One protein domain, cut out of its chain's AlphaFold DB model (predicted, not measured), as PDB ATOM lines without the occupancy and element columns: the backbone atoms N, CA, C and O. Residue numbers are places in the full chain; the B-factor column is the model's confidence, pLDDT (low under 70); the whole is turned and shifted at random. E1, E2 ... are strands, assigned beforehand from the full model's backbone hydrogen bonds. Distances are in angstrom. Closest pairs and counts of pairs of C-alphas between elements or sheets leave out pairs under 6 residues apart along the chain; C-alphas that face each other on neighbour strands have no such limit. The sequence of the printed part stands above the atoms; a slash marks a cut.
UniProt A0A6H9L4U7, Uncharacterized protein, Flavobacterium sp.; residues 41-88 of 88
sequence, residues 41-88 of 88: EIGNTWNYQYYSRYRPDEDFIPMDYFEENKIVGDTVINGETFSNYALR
ATOM      1  N   GLU A  41      -5.964 -52.810 -10.891       48.75
ATOM      2  CA  GLU A  41      -5.830 -53.044 -12.341       48.75
ATOM      3  C   GLU A  41      -6.270 -51.789 -13.127       48.75
ATOM      4  O   GLU A  41      -7.032 -51.845 -14.091       48.75
ATOM      5  N   ILE A  42      -5.858 -50.596 -12.694       50.56
ATOM      6  CA  ILE A  42      -6.158 -49.337 -13.364       50.56
ATOM      7  C   ILE A  42      -4.874 -48.510 -13.393       50.56
ATOM      8  O   ILE A  42      -4.594 -47.711 -12.505       50.56
ATOM      9  N   GLY A  43      -4.124 -48.707 -14.479       59.22
ATOM     10  CA  GLY A  43      -3.019 -47.852 -14.903       59.22
ATOM     11  C   GLY A  43      -1.635 -48.361 -14.506       59.22
ATOM     12  O   GLY A  43      -1.325 -48.543 -13.337       59.22
ATOM     13  N   ASN A  44      -0.739 -48.470 -15.490       73.12
ATOM     14  CA  ASN A  44       0.685 -48.774 -15.278       73.12
ATOM     15  C   ASN A  44       1.451 -47.596 -14.641       73.12
ATOM     16  O   ASN A  44       2.674 -47.536 -14.750       73.12
ATOM     17  N   THR A  45       0.761 -46.594 -14.093       81.19
ATOM     18  CA  THR A  45       1.346 -45.340 -13.611       81.19
ATOM     19  C   THR A  45       0.542 -44.804 -12.435       81.19
ATOM     20  O   THR A  45      -0.682 -44.706 -12.520       81.19
ATOM     21  N   TRP A  46       1.228 -44.422 -11.362       82.12
ATOM     22  CA  TRP A  46       0.638 -43.765 -10.199       82.12
ATOM     23  C   TRP A  46       1.512 -42.601  -9.737       82.12
ATOM     24  O   TRP A  46       2.721 -42.584  -9.953       82.12
ATOM     25  N   ASN A  47       0.875 -41.622  -9.099       84.31
ATOM     26  CA  ASN A  47       1.530 -40.425  -8.586       84.31
ATOM     27  C   ASN A  47       1.432 -40.401  -7.062       84.31
ATOM     28  O   ASN A  47       0.332 -40.492  -6.511       84.31
ATOM     29  N   TYR A  48       2.565 -40.246  -6.387       85.12
ATOM     30  CA  TYR A  48       2.621 -40.008  -4.951       85.12
ATOM     31  C   TYR A  48       2.674 -38.511  -4.671       85.12
ATOM     32  O   TYR A  48       3.541 -37.804  -5.183       85.12
ATOM     33  N   GLN A  49       1.762 -38.035  -3.825       90.69
ATOM     34  CA  GLN A  49       1.851 -36.717  -3.207       90.69
ATOM     35  C   GLN A  49       2.354 -36.883  -1.777       90.69
ATOM     36  O   GLN A  49       1.798 -37.671  -1.007       90.69
ATOM     37  N   TYR A  50       3.396 -36.139  -1.422       86.62
ATOM     38  CA  TYR A  50       4.009 -36.235  -0.104       86.62
ATOM     39  C   TYR A  50       3.391 -35.227   0.853       86.62
ATOM     40  O   TYR A  50       2.972 -34.139   0.464       86.62
ATOM     41  N   TYR A  51       3.346 -35.600   2.126       92.62
ATOM     42  CA  TYR A  51       2.770 -34.789   3.186       92.62
ATOM     43  C   TYR A  51       3.743 -34.713   4.363       92.62
ATOM     44  O   TYR A  51       4.373 -35.706   4.730       92.62
ATOM     45  N   SER A  52       3.842 -33.540   4.981       90.94
ATOM     46  CA  SER A  52       4.569 -33.321   6.240       90.94
ATOM     47  C   SER A  52       3.622 -32.972   7.368       90.94
ATOM     48  O   SER A  52       2.568 -32.391   7.151       90.94
ATOM     49  N   ARG A  53       4.078 -33.214   8.592       93.94
ATOM     50  CA  ARG A  53       3.560 -32.565   9.796       93.94
ATOM     51  C   ARG A  53       4.728 -32.232  10.714       93.94
ATOM     52  O   ARG A  53       5.721 -32.963  10.711       93.94
ATOM     53  N   TYR A  54       4.627 -31.144  11.472       88.56
ATOM     54  CA  TYR A  54       5.679 -30.761  12.412       88.56
ATOM     55  C   TYR A  54       5.511 -31.490  13.750       88.56
ATOM     56  O   TYR A  54       6.501 -31.949  14.326       88.56
ATOM     57  N   ARG A  55       4.265 -31.682  14.209       91.25
ATOM     58  CA  ARG A  55       3.944 -32.484  15.401       91.25
ATOM     59  C   ARG A  55       2.937 -33.604  15.112       91.25
ATOM     60  O   ARG A  55       2.194 -33.520  14.139       91.25
ATOM     61  N   PRO A  56       2.900 -34.677  15.927       91.12
ATOM     62  CA  PRO A  56       1.992 -35.806  15.707       91.12
ATOM     63  C   PRO A  56       0.498 -35.476  15.836       91.12
ATOM     64  O   PRO A  56      -0.317 -36.221  15.298       91.12
ATOM     65  N   ASP A  57       0.160 -34.414  16.566       93.88
ATOM     66  CA  ASP A  57      -1.196 -33.924  16.836       93.88
ATOM     67  C   ASP A  57      -1.693 -32.881  15.820       93.88
ATOM     68  O   ASP A  57      -2.843 -32.459  15.895       93.88
ATOM     69  N   GLU A  58      -0.849 -32.484  14.868       93.06
ATOM     70  CA  GLU A  58      -1.190 -31.539  13.805       93.06
ATOM     71  C   GLU A  58      -1.670 -32.248  12.531       93.06
ATOM     72  O   GLU A  58      -1.316 -33.401  12.253       93.06
ATOM     73  N   ASP A  59      -2.434 -31.508  11.726       94.25
ATOM     74  CA  ASP A  59      -2.860 -31.942  10.401       94.25
ATOM     75  C   ASP A  59      -1.673 -32.082   9.438       94.25
ATOM     76  O   ASP A  59      -0.654 -31.389   9.527       94.25
ATOM     77  N   PHE A  60      -1.828 -32.979   8.468       93.81
ATOM     78  CA  PHE A  60      -0.867 -33.148   7.389       93.81
ATOM     79  C   PHE A  60      -0.949 -31.985   6.394       93.81
ATOM     80  O   PHE A  60      -2.017 -31.652   5.883       93.81
ATOM     81  N   ILE A  61       0.206 -31.408   6.071       92.69
ATOM     82  CA  ILE A  61       0.374 -30.339   5.090       92.69
ATOM     83  C   ILE A  61       0.971 -30.953   3.817       92.69
ATOM     84  O   ILE A  61       2.025 -31.598   3.909       92.69
ATOM     85  N   PRO A  62       0.341 -30.776   2.640       90.25
ATOM     86  CA  PRO A  62       0.889 -31.269   1.384       90.25
ATOM     87  C   PRO A  62       2.212 -30.569   1.065       90.25
ATOM     88  O   PRO A  62       2.345 -29.354   1.220       90.25
ATOM     89  N   MET A  63       3.186 -31.343   0.606       91.19
ATOM     90  CA  MET A  63       4.441 -30.838   0.066       91.19
ATOM     91  C   MET A  63       4.288 -30.535  -1.425       91.19
ATOM     92  O   MET A  63       3.528 -31.204  -2.124       91.19
ATOM     93  N   ASP A  64       5.075 -29.584  -1.928       90.69
ATOM     94  CA  ASP A  64       5.251 -29.353  -3.370       90.69
ATOM     95  C   ASP A  64       6.278 -30.341  -3.959       90.69
ATOM     96  O   ASP A  64       7.251 -29.971  -4.613       90.69
ATOM     97  N   TYR A  65       6.115 -31.620  -3.615       83.44
ATOM     98  CA  TYR A  65       6.937 -32.725  -4.093       83.44
ATOM     99  C   TYR A  65       6.013 -33.867  -4.508       83.44
ATOM    100  O   TYR A  65       5.184 -34.336  -3.720       83.44
ATOM    101  N   PHE A  66       6.167 -34.284  -5.760       85.44
ATOM    102  CA  PHE A  66       5.376 -35.319  -6.407       85.44
ATOM    103  C   PHE A  66       6.324 -36.322  -7.048       85.44
ATOM    104  O   PHE A  66       7.345 -35.924  -7.607       85.44
ATOM    105  N   GLU A  67       5.977 -37.602  -6.980       84.19
ATOM    106  CA  GLU A  67       6.756 -38.674  -7.597       84.19
ATOM    107  C   GLU A  67       5.844 -39.516  -8.488       84.19
ATOM    108  O   GLU A  67       4.877 -40.111  -8.003       84.19
ATOM    109  N   GLU A  68       6.145 -39.563  -9.786       87.38
ATOM    110  CA  GLU A  68       5.456 -40.438 -10.734       87.38
ATOM    111  C   GLU A  68       6.212 -41.767 -10.810       87.38
ATOM    112  O   GLU A  68       7.402 -41.819 -11.126       87.38
ATOM    113  N   ASN A  69       5.510 -42.860 -10.533       86.50
ATOM    114  CA  ASN A  69       6.026 -44.212 -10.679       86.50
ATOM    115  C   ASN A  69       5.304 -44.910 -11.821       86.50
ATOM    116  O   ASN A  69       4.079 -44.836 -11.939       86.50
ATOM    117  N   LYS A  70       6.066 -45.624 -12.650       87.44
ATOM    118  CA  LYS A  70       5.532 -46.349 -13.802       87.44
ATOM    119  C   LYS A  70       6.123 -47.745 -13.923       87.44
ATOM    120  O   LYS A  70       7.340 -47.905 -13.865       87.44
ATOM    121  N   ILE A  71       5.271 -48.731 -14.204       85.94
ATOM    122  CA  ILE A  71       5.708 -50.068 -14.623       85.94
ATOM    123  C   ILE A  71       6.285 -49.971 -16.038       85.94
ATOM    124  O   ILE A  71       5.608 -49.526 -16.973       85.94
ATOM    125  N   VAL A  72       7.545 -50.377 -16.201       88.94
ATOM    126  CA  VAL A  72       8.277 -50.317 -17.483       88.94
ATOM    127  C   VAL A  72       8.523 -51.685 -18.120       88.94
ATOM    128  O   VAL A  72       9.010 -51.751 -19.246       88.94
ATOM    129  N   GLY A  73       8.149 -52.763 -17.438       85.06
ATOM    130  CA  GLY A  73       8.210 -54.133 -17.941       85.06
ATOM    131  C   GLY A  73       8.432 -55.121 -16.807       85.06
ATOM    132  O   GLY A  73       8.669 -54.704 -15.679       85.06
ATOM    133  N   ASP A  74       8.441 -56.412 -17.119       91.12
ATOM    134  CA  ASP A  74       8.591 -57.473 -16.124       91.12
ATOM    135  C   ASP A  74       9.889 -58.262 -16.331       91.12
ATOM    136  O   ASP A  74      10.404 -58.378 -17.446       91.12
ATOM    137  N   THR A  75      10.419 -58.811 -15.241       92.56
ATOM    138  CA  THR A  75      11.591 -59.689 -15.225       92.56
ATOM    139  C   THR A  75      11.224 -60.996 -14.538       92.56
ATOM    140  O   THR A  75      10.598 -60.986 -13.481       92.56
ATOM    141  N   VAL A  76      11.661 -62.122 -15.106       93.25
ATOM    142  CA  VAL A  76      11.500 -63.440 -14.482       93.25
ATOM    143  C   VAL A  76      12.797 -63.842 -13.786       93.25
ATOM    144  O   VAL A  76      13.845 -63.932 -14.428       93.25
ATOM    145  N   ILE A  77      12.731 -64.105 -12.480       91.88
ATOM    146  CA  ILE A  77      13.863 -64.557 -11.661       91.88
ATOM    147  C   ILE A  77      13.435 -65.842 -10.951       91.88
ATOM    148  O   ILE A  77      12.461 -65.847 -10.213       91.88
ATOM    149  N   ASN A  78      14.145 -66.950 -11.195       92.81
ATOM    150  CA  ASN A  78      13.836 -68.276 -10.629       92.81
ATOM    151  C   ASN A  78      12.393 -68.773 -10.870       92.81
ATOM    152  O   ASN A  78      11.886 -69.582 -10.101       92.81
ATOM    153  N   GLY A  79      11.750 -68.331 -11.955       91.38
ATOM    154  CA  GLY A  79      10.373 -68.708 -12.298       91.38
ATOM    155  C   GLY A  79       9.299 -67.769 -11.742       91.38
ATOM    156  O   GLY A  79       8.147 -67.889 -12.142       91.38
ATOM    157  N   GLU A  80       9.669 -66.802 -10.903       87.31
ATOM    158  CA  GLU A  80       8.767 -65.776 -10.376       87.31
ATOM    159  C   GLU A  80       8.836 -64.502 -11.231       87.31
ATOM    160  O   GLU A  80       9.914 -64.123 -11.704       87.31
ATOM    161  N   THR A  81       7.690 -63.848 -11.447       86.56
ATOM    162  CA  THR A  81       7.580 -62.622 -12.257       86.56
ATOM    163  C   THR A  81       7.588 -61.388 -11.359       86.56
ATOM    164  O   THR A  81       6.779 -61.279 -10.443       86.56
ATOM    165  N   PHE A  82       8.474 -60.437 -11.649       87.56
ATOM    166  CA  PHE A  82       8.606 -59.173 -10.928       87.56
ATOM    167  C   PHE A  82       8.430 -57.997 -11.883       87.56
ATOM    168  O   PHE A  82       9.083 -57.951 -12.925       87.56
ATOM    169  N   SER A  83       7.623 -57.009 -11.501       87.25
ATOM    170  CA  SER A  83       7.503 -55.768 -12.266       87.25
ATOM    171  C   SER A  83       8.651 -54.807 -11.966       87.25
ATOM    172  O   SER A  83       9.023 -54.577 -10.816       87.25
ATOM    173  N   ASN A  84       9.211 -54.228 -13.023       86.31
ATOM    174  CA  ASN A  84      10.219 -53.182 -12.955       86.31
ATOM    175  C   ASN A  84       9.541 -51.814 -12.960       86.31
ATOM    176  O   ASN A  84       8.650 -51.550 -13.775       86.31
ATOM    177  N   TYR A  85      10.036 -50.919 -12.110       86.62
ATOM    178  CA  TYR A  85       9.492 -49.578 -11.939       86.62
ATOM    179  C   TYR A  85      10.523 -48.522 -12.335       86.62
ATOM    180  O   TYR A  85      11.711 -48.659 -12.043       86.62
ATOM    181  N   ALA A  86      10.063 -47.466 -12.999       84.00
ATOM    182  CA  ALA A  86      10.847 -46.268 -13.256       84.00
ATOM    183  C   ALA A  86      10.223 -45.069 -12.538       84.00
ATOM    184  O   ALA A  86       9.003 -44.890 -12.571       84.00
ATOM    185  N   LEU A  87      11.095 -44.263 -11.931       83.38
ATOM    186  CA  LEU A  87      10.773 -42.986 -11.300       83.38
ATOM    187  C   LEU A  87      10.909 -41.858 -12.326       83.38
ATOM    188  O   LEU A  87      11.859 -41.870 -13.119       83.38
ATOM    189  N   ARG A  88       9.990 -40.891 -12.302       67.50
ATOM    190  CA  ARG A  88      10.041 -39.688 -13.138       67.50
ATOM    191  C   ARG A  88       9.861 -38.412 -12.329       67.50
ATOM    192  O   ARG A  88       9.010 -38.407 -11.415       67.50
TER     193      ARG A  88
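This is residues 41 to 88 of the 88 residues of an uncharacterized protein of Flavobacterium sp. (UniProt A0A6H9L4U7). The printed part is a long, narrow and strongly twisted ribbon of three strands, built on one long strand, E2, with E1 paired along its first part and E3 along its last part. Two hairpins thus share E2, and their turns lie at the two far ends of the ribbon; residues 76 to 81, at the turn from E2 to E3, stick out. The printed part has 48 residues, with no named helix and three named strands in the order E1, E2, E3; the sheet has the same order, E1 - E2 - E3, all antiparallel, and the class is all strand. It is extended, with a radius of gyration of the C-alphas of 16.1 A, and its C-alphas span 47 by 20 by 19 A, a rod.

After residues 41 to 44, strand E1 takes residues 45 to 52 and is 23.4 A long, beginning at C-alpha 45 at (1.346, -45.340, -13.611). Strand E2, the longest, takes residues 61 to 77 and is 40.4 A long from first to last C-alpha. It begins at C-alpha 61 at (0.374, -30.339, 5.090) and bends by 74 degrees at residue 64. Strand E3 takes residues 80 to 87 and is 22.9 A long, ending at C-alpha 87 at (10.773, -42.986, -11.300).

The three strands form a meander, each strand the antiparallel neighbour of the one before. E1 and E2 are a hairpin, with 143 degrees between their directions. The C-alphas of Thr 45 and Lys 70 face each other at 4.3 A, and N 48 and O 67 are within hydrogen-bond range at 2.8 A, as are N 61 and O 52 at 2.8 A. E2 and E3 are also a hairpin, with 144 degrees between their directions. The C-alphas of Asp 74 and Ser 83 face each other at 4.4 A, and N 75 and O 82 are within hydrogen-bond range at 2.8 A, as are N 86 and O 70 at 2.9 A. E2 is the inner strand, E1 and E3 are the edge strands, and E1 and E3 are apart.

The two C-alphas farthest apart are those of Glu 58 and Gly 79, 46.9 A. The sheet's C-alphas lie up to 5.3 A off the best plane through them. The link from E1 to E2, with 8 residues, is short, and the link from E2 to E3, with 2 residues, is tight. The printed part has no cut and ends at residue 88, the chain's last. The mean pLDDT of the printed part is 85.7, and the model's confidence is under 70 at residues 41 to 43 and at residue 88.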